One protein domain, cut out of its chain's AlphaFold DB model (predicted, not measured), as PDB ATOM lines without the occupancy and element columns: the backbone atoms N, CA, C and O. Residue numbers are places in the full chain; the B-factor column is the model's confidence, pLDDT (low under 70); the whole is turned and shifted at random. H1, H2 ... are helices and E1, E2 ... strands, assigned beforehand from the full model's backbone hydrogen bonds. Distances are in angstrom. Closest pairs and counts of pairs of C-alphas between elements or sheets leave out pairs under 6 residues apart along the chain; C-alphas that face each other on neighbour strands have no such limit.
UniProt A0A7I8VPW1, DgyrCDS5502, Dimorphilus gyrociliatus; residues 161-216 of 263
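What this domain is: This is residues 161 to 216 of the 263 residues of the protein "DgyrCDS5502" of Dimorphilus gyrociliatus (UniProt A0A7I8VPW1). Two strand hairpins follow each other along an elongated body, E1 with E2 and then the longer E3 with E4, and the short helix H1 packs beside E3. The 56 printed residues include four named strands, then one named helix; both sheets are antiparallel. The class is mixed, with under half of the residues in named elements. The whole is loose, radius of gyration of the C-alphas 13.3 A, spanning 43 by 23 by 13 A.

Where its parts are: E1, residues 172 to 175, begins at C-alpha 172 (168.402, 152.143, 127.802) and measures 8.9 A. E2, residues 178 to 181, measures 9.7 A. E3, residues 186 to 191, measures 16.3 A; E4, residues 197 to 202, 15.8 A. H1, residues 206 to 212, measures 10.8 A and ends at C-alpha 212 (187.219, 143.599, 130.544).

How they stand to each other: In hairpin E1 and E2, N 173 and O 180 are 2.8 A apart; in hairpin E3 and E4, N 188 and O 200, 2.8 A. The closest C-alphas of E2 and E4, Cys 181 and Cys 201, are 5.6 A apart; of E3 and H1, Val 190 and Ala 212, 6.6 A. In H1, 1 of 3 O i to N i+4 and 2 of 4 O i to N i+3 pairs are within hydrogen-bond range.

The domain as a whole: The farthest C-alphas, Lys 165 and Asn 216, are 43.2 A apart. The printed part has no cut; its four links are tight. Residues 205 to 216 have pLDDT under 70.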
ATOM      1  N   ALA A 161     160.587 145.815 133.407       90.44
ATOM      2  CA  ALA A 161     159.379 146.422 132.867       90.44
ATOM      3  C   ALA A 161     159.510 147.953 132.831       90.44
ATOM      4  O   ALA A 161     160.261 148.532 133.611       90.44
ATOM      5  N   CYS A 162     158.780 148.626 131.951       91.25
ATOM      6  CA  CYS A 162     158.697 150.083 131.890       91.25
ATOM      7  C   CYS A 162     157.378 150.523 131.242       91.25
ATOM      8  O   CYS A 162     156.683 149.734 130.598       91.25
ATOM      9  N   SER A 163     157.037 151.800 131.407       86.88
ATOM     10  CA  SER A 163     155.847 152.421 130.826       86.88
ATOM     11  C   SER A 163     156.208 153.725 130.116       86.88
ATOM     12  O   SER A 163     157.301 154.258 130.283       86.88
ATOM     13  N   THR A 164     155.285 154.282 129.331       75.38
ATOM     14  CA  THR A 164     155.499 155.548 128.604       75.38
ATOM     15  C   THR A 164     155.797 156.734 129.528       75.38
ATOM     16  O   THR A 164     156.485 157.670 129.126       75.38
ATOM     17  N   LYS A 165     155.330 156.685 130.783       75.69
ATOM     18  CA  LYS A 165     155.622 157.685 131.824       75.69
ATOM     19  C   LYS A 165     156.919 157.398 132.591       75.69
ATOM     20  O   LYS A 165     157.481 158.305 133.200       75.69
ATOM     21  N   GLU A 166     157.406 156.161 132.567       77.81
ATOM     22  CA  GLU A 166     158.558 155.705 133.344       77.81
ATOM     23  C   GLU A 166     159.754 155.462 132.426       77.81
ATOM     24  O   GLU A 166     159.880 154.425 131.773       77.81
ATOM     25  N   LYS A 167     160.655 156.442 132.376       83.38
ATOM     26  CA  LYS A 167     161.838 156.368 131.521       83.38
ATOM     27  C   LYS A 167     162.831 155.342 132.067       83.38
ATOM     28  O   LYS A 167     163.119 155.319 133.259       83.38
ATOM     29  N   CYS A 168     163.402 154.540 131.176       88.19
ATOM     30  CA  CYS A 168     164.604 153.776 131.487       88.19
ATOM     31  C   CYS A 168     165.805 154.732 131.581       88.19
ATOM     32  O   CYS A 168     165.851 155.727 130.846       88.19
ATOM     33  N   PRO A 169     166.778 154.467 132.465       85.81
ATOM     34  CA  PRO A 169     167.984 155.279 132.538       85.81
ATOM     35  C   PRO A 169     168.791 155.130 131.238       85.81
ATOM     36  O   PRO A 169     168.873 154.021 130.699       85.81
ATOM     37  N   PRO A 170     169.430 156.198 130.729       83.62
ATOM     38  CA  PRO A 170     170.423 156.063 129.668       83.62
ATOM     39  C   PRO A 170     171.500 155.038 130.075       83.62
ATOM     40  O   PRO A 170     171.922 155.048 131.234       83.62
ATOM     41  N   PRO A 171     171.947 154.150 129.163       86.31
ATOM     42  CA  PRO A 171     171.715 154.139 127.712       86.31
ATOM     43  C   PRO A 171     170.459 153.378 127.237       86.31
ATOM     44  O   PRO A 171     170.294 153.188 126.030       86.31
ATOM     45  N   PHE A 172     169.587 152.929 128.140       88.75
ATOM     46  CA  PHE A 172     168.402 152.143 127.802       88.75
ATOM     47  C   PHE A 172     167.220 153.019 127.366       88.75
ATOM     48  O   PHE A 172     167.181 154.235 127.569       88.75
ATOM     49  N   SER A 173     166.227 152.410 126.730       90.38
ATOM     50  CA  SER A 173     164.953 153.030 126.363       90.38
ATOM     51  C   SER A 173     163.820 152.020 126.507       90.38
ATOM     52  O   SER A 173     164.052 150.814 126.477       90.38
ATOM     53  N   CYS A 174     162.604 152.516 126.739       91.38
ATOM     54  CA  CYS A 174     161.450 151.651 126.953       91.38
ATOM     55  C   CYS A 174     160.927 151.142 125.604       91.38
ATOM     56  O   CYS A 174     160.236 151.873 124.899       91.38
ATOM     57  N   ILE A 175     161.280 149.909 125.242       91.06
ATOM     58  CA  ILE A 175     160.883 149.242 123.998       91.06
ATOM     59  C   ILE A 175     160.015 148.048 124.390       91.06
ATOM     60  O   ILE A 175     160.397 147.257 125.248       91.06
ATOM     61  N   ASN A 176     158.810 147.936 123.825       92.38
ATOM     62  CA  ASN A 176     157.876 146.843 124.134       92.38
ATOM     63  C   ASN A 176     157.631 146.638 125.646       92.38
ATOM     64  O   ASN A 176     157.578 145.510 126.136       92.38
ATOM     65  N   LYS A 177     157.484 147.742 126.397       92.94
ATOM     66  CA  LYS A 177     157.318 147.761 127.866       92.94
ATOM     67  C   LYS A 177     158.498 147.162 128.649       92.94
ATOM     68  O   LYS A 177     158.321 146.808 129.813       92.94
ATOM     69  N   LYS A 178     159.691 147.057 128.053       93.81
ATOM     70  CA  LYS A 178     160.930 146.630 128.720       93.81
ATOM     71  C   LYS A 178     162.076 147.603 128.458       93.81
ATOM     72  O   LYS A 178     162.146 148.246 127.413       93.81
ATOM     73  N   CYS A 179     162.984 147.729 129.420       91.62
ATOM     74  CA  CYS A 179     164.191 148.526 129.248       91.62
ATOM     75  C   CYS A 179     165.189 147.792 128.352       91.62
ATOM     76  O   CYS A 179     165.839 146.838 128.777       91.62
ATOM     77  N   GLU A 180     165.335 148.258 127.119       93.81
ATOM     78  CA  GLU A 180     166.234 147.678 126.123       93.81
ATOM     79  C   GLU A 180     167.265 148.700 125.639       93.81
ATOM     80  O   GLU A 180     167.152 149.899 125.909       93.81
ATOM     81  N   CYS A 181     168.317 148.235 124.960       91.50
ATOM     82  CA  CYS A 181     169.255 149.145 124.314       91.50
ATOM     83  C   CYS A 181     168.519 149.970 123.254       91.50
ATOM     84  O   CYS A 181     167.636 149.461 122.566       91.50
ATOM     85  N   ARG A 182     168.881 151.251 123.116       88.69
ATOM     86  CA  ARG A 182     168.404 152.065 121.988       88.69
ATOM     87  C   ARG A 182     168.707 151.351 120.670       88.69
ATOM     88  O   ARG A 182     169.720 150.666 120.582       88.69
ATOM     89  N   GLN A 183     167.822 151.513 119.684       78.44
ATOM     90  CA  GLN A 183     167.798 150.745 118.427       78.44
ATOM     91  C   GLN A 183     169.133 150.735 117.663       78.44
ATOM     92  O   GLN A 183     169.383 149.839 116.865       78.44
ATOM     93  N   ASP A 184     170.010 151.698 117.928       82.38
ATOM     94  CA  ASP A 184     171.327 151.826 117.323       82.38
ATOM     95  C   ASP A 184     172.457 151.122 118.099       82.38
ATOM     96  O   ASP A 184     173.607 151.201 117.679       82.38
ATOM     97  N   LYS A 185     172.176 150.456 119.227       84.94
ATOM     98  CA  LYS A 185     173.180 149.862 120.126       84.94
ATOM     99  C   LYS A 185     172.922 148.379 120.385       84.94
ATOM    100  O   LYS A 185     171.797 147.959 120.640       84.94
ATOM    101  N   LYS A 186     173.998 147.595 120.416       86.50
ATOM    102  CA  LYS A 186     173.995 146.182 120.811       86.50
ATOM    103  C   LYS A 186     174.242 146.043 122.312       86.50
ATOM    104  O   LYS A 186     174.961 146.845 122.912       86.50
ATOM    105  N   LEU A 187     173.630 145.022 122.910       85.88
ATOM    106  CA  LEU A 187     173.852 144.647 124.303       85.88
ATOM    107  C   LEU A 187     175.119 143.797 124.419       85.88
ATOM    108  O   LEU A 187     175.257 142.784 123.736       85.88
ATOM    109  N   PHE A 188     175.976 144.152 125.362       85.56
ATOM    110  CA  PHE A 188     177.150 143.390 125.747       85.56
ATOM    111  C   PHE A 188     177.086 143.084 127.239       85.56
ATOM    112  O   PHE A 188     176.762 143.957 128.046       85.56
ATOM    113  N   LYS A 189     177.399 141.842 127.605       84.62
ATOM    114  CA  LYS A 189     177.566 141.441 129.003       84.62
ATOM    115  C   LYS A 189     179.040 141.549 129.362       84.62
ATOM    116  O   LYS A 189     179.874 140.943 128.699       84.62
ATOM    117  N   VAL A 190     179.343 142.322 130.394       83.06
ATOM    118  CA  VAL A 190     180.700 142.535 130.898       83.06
ATOM    119  C   VAL A 190     180.777 141.941 132.289       83.06
ATOM    120  O   VAL A 190     180.061 142.386 133.179       83.06
ATOM    121  N   THR A 191     181.630 140.945 132.483       81.56
ATOM    122  CA  THR A 191     181.892 140.388 133.812       81.56
ATOM    123  C   THR A 191     183.095 141.103 134.406       81.56
ATOM    124  O   THR A 191     184.162 141.137 133.798       81.56
ATOM    125  N   LYS A 192     182.913 141.713 135.574       75.62
ATOM    126  CA  LYS A 192     183.983 142.349 136.340       75.62
ATOM    127  C   LYS A 192     184.922 141.301 136.960       75.62
ATOM    128  O   LYS A 192     184.515 140.152 137.133       75.62
ATOM    129  N   PRO A 193     186.133 141.698 137.400       77.62
ATOM    130  CA  PRO A 193     187.067 140.801 138.088       77.62
ATOM    131  C   PRO A 193     186.502 140.147 139.357       77.62
ATOM    132  O   PRO A 193     186.878 139.032 139.692       77.62
ATOM    133  N   ASN A 194     185.564 140.809 140.042       77.06
ATOM    134  CA  ASN A 194     184.869 140.271 141.217       77.06
ATOM    135  C   ASN A 194     183.740 139.271 140.871       77.06
ATOM    136  O   ASN A 194     182.989 138.877 141.757       77.06
ATOM    137  N   GLY A 195     183.573 138.902 139.594       82.06
ATOM    138  CA  GLY A 195     182.528 137.993 139.111       82.06
ATOM    139  C   GLY A 195     181.176 138.654 138.812       82.06
ATOM    140  O   GLY A 195     180.277 138.006 138.281       82.06
ATOM    141  N   GLU A 196     181.010 139.947 139.097       79.06
ATOM    142  CA  GLU A 196     179.752 140.664 138.881       79.06
ATOM    143  C   GLU A 196     179.513 140.939 137.383       79.06
ATOM    144  O   GLU A 196     180.361 141.521 136.708       79.06
ATOM    145  N   THR A 197     178.354 140.556 136.834       78.75
ATOM    146  CA  THR A 197     178.027 140.772 135.408       78.75
ATOM    147  C   THR A 197     177.160 142.012 135.184       78.75
ATOM    148  O   THR A 197     176.119 142.182 135.812       78.75
ATOM    149  N   TRP A 198     177.570 142.869 134.250       77.56
ATOM    150  CA  TRP A 198     176.941 144.142 133.901       77.56
ATOM    151  C   TRP A 198     176.459 144.133 132.449       77.56
ATOM    152  O   TRP A 198     177.099 143.560 131.571       77.56
ATOM    153  N   ASN A 199     175.332 144.795 132.183       83.44
ATOM    154  CA  ASN A 199     174.788 144.969 130.837       83.44
ATOM    155  C   ASN A 199     175.168 146.353 130.293       83.44
ATOM    156  O   ASN A 199     174.788 147.369 130.874       83.44
ATOM    157  N   VAL A 200     175.874 146.401 129.164       84.81
ATOM    158  CA  VAL A 200     176.345 147.635 128.518       84.81
ATOM    159  C   VAL A 200     175.773 147.725 127.105       84.81
ATOM    160  O   VAL A 200     175.826 146.759 126.352       84.81
ATOM    161  N   CYS A 201     175.238 148.887 126.726       86.19
ATOM    162  CA  CYS A 201     174.776 149.144 125.358       86.19
ATOM    163  C   CYS A 201     175.816 149.974 124.593       86.19
ATOM    164  O   CYS A 201     176.048 151.132 124.949       86.19
ATOM    165  N   SER A 202     176.389 149.424 123.521       84.25
ATOM    166  CA  SER A 202     177.381 150.099 122.668       84.25
ATOM    167  C   SER A 202     177.086 149.879 121.184       84.25
ATOM    168  O   SER A 202     176.440 148.898 120.818       84.25
ATOM    169  N   LYS A 203     177.548 150.792 120.323       81.75
ATOM    170  CA  LYS A 203     177.550 150.581 118.865       81.75
ATOM    171  C   LYS A 203     178.631 149.581 118.464       81.75
ATOM    172  O   LYS A 203     178.372 148.674 117.677       81.75
ATOM    173  N   ASP A 204     179.786 149.689 119.117       77.00
ATOM    174  CA  ASP A 204     180.989 148.954 118.753       77.00
ATOM    175  C   ASP A 204     181.334 147.920 119.823       77.00
ATOM    176  O   ASP A 204     181.426 148.231 121.017       77.00
ATOM    177  N   ALA A 205     181.533 146.677 119.381       60.78
ATOM    178  CA  ALA A 205     181.933 145.556 120.229       60.78
ATOM    179  C   ALA A 205     183.394 145.657 120.700       60.78
ATOM    180  O   ALA A 205     183.748 145.109 121.744       60.78
ATOM    181  N   GLU A 206     184.244 146.347 119.935       57.09
ATOM    182  CA  GLU A 206     185.684 146.441 120.198       57.09
ATOM    183  C   GLU A 206     186.008 147.291 121.428       57.09
ATOM    184  O   GLU A 206     186.910 146.943 122.186       57.09
ATOM    185  N   ILE A 207     185.209 148.330 121.696       57.75
ATOM    186  CA  ILE A 207     185.397 149.238 122.841       57.75
ATOM    187  C   ILE A 207     185.298 148.488 124.182       57.75
ATOM    188  O   ILE A 207     185.900 148.897 125.168       57.75
ATOM    189  N   ILE A 208     184.563 147.375 124.234       54.03
ATOM    190  CA  ILE A 208     184.246 146.680 125.489       54.03
ATOM    191  C   ILE A 208     185.291 145.614 125.848       54.03
ATOM    192  O   ILE A 208     185.523 145.346 127.028       54.03
ATOM    193  N   LYS A 209     185.973 145.027 124.854       49.81
ATOM    194  CA  LYS A 209     186.993 143.991 125.095       49.81
ATOM    195  C   LYS A 209     188.228 144.537 125.819       49.81
ATOM    196  O   LYS A 209     188.790 143.822 126.644       49.81
ATOM    197  N   SER A 210     188.612 145.788 125.560       48.16
ATOM    198  CA  SER A 210     189.744 146.441 126.234       48.16
ATOM    199  C   SER A 210     189.457 146.798 127.694       48.16
ATOM    200  O   SER A 210     190.384 146.916 128.481       48.16
ATOM    201  N   THR A 211     188.184 146.938 128.086       46.41
ATOM    202  CA  THR A 211     187.809 147.260 129.476       46.41
ATOM    203  C   THR A 211     187.728 146.015 130.371       46.41
ATOM    204  O   THR A 211     187.920 146.112 131.578       46.41
ATOM    205  N   ALA A 212     187.414 144.847 129.797       40.22
ATOM    206  CA  ALA A 212     187.219 143.599 130.544       40.22
ATOM    207  C   ALA A 212     188.520 142.812 130.773       40.22
ATOM    208  O   ALA A 212     188.673 142.140 131.792       40.22
ATOM    209  N   LYS A 213     189.473 142.897 129.840       40.34
ATOM    210  CA  LYS A 213     190.835 142.428 130.076       40.34
ATOM    211  C   LYS A 213     191.531 143.480 130.924       40.34
ATOM    212  O   LYS A 213     191.809 144.561 130.425       40.34
ATOM    213  N   GLY A 214     191.818 143.177 132.186       40.12
ATOM    214  CA  GLY A 214     192.695 143.985 133.043       40.12
ATOM    215  C   GLY A 214     194.147 144.010 132.549       40.12
ATOM    216  O   GLY A 214     195.067 143.736 133.311       40.12
ATOM    217  N   GLU A 215     194.363 144.280 131.264       32.34
ATOM    218  CA  GLU A 215     195.667 144.530 130.678       32.34
ATOM    219  C   GLU A 215     196.016 145.986 131.004       32.34
ATOM    220  O   GLU A 215     195.380 146.936 130.538       32.34
ATOM    221  N   ASN A 216     196.988 146.137 131.905       37.16
ATOM    222  CA  ASN A 216     197.567 147.407 132.316       37.16
ATOM    223  C   ASN A 216     197.759 148.341 131.108       37.16
ATOM    224  O   ASN A 216     198.412 147.984 130.132       37.16
TER     225      ASN A 216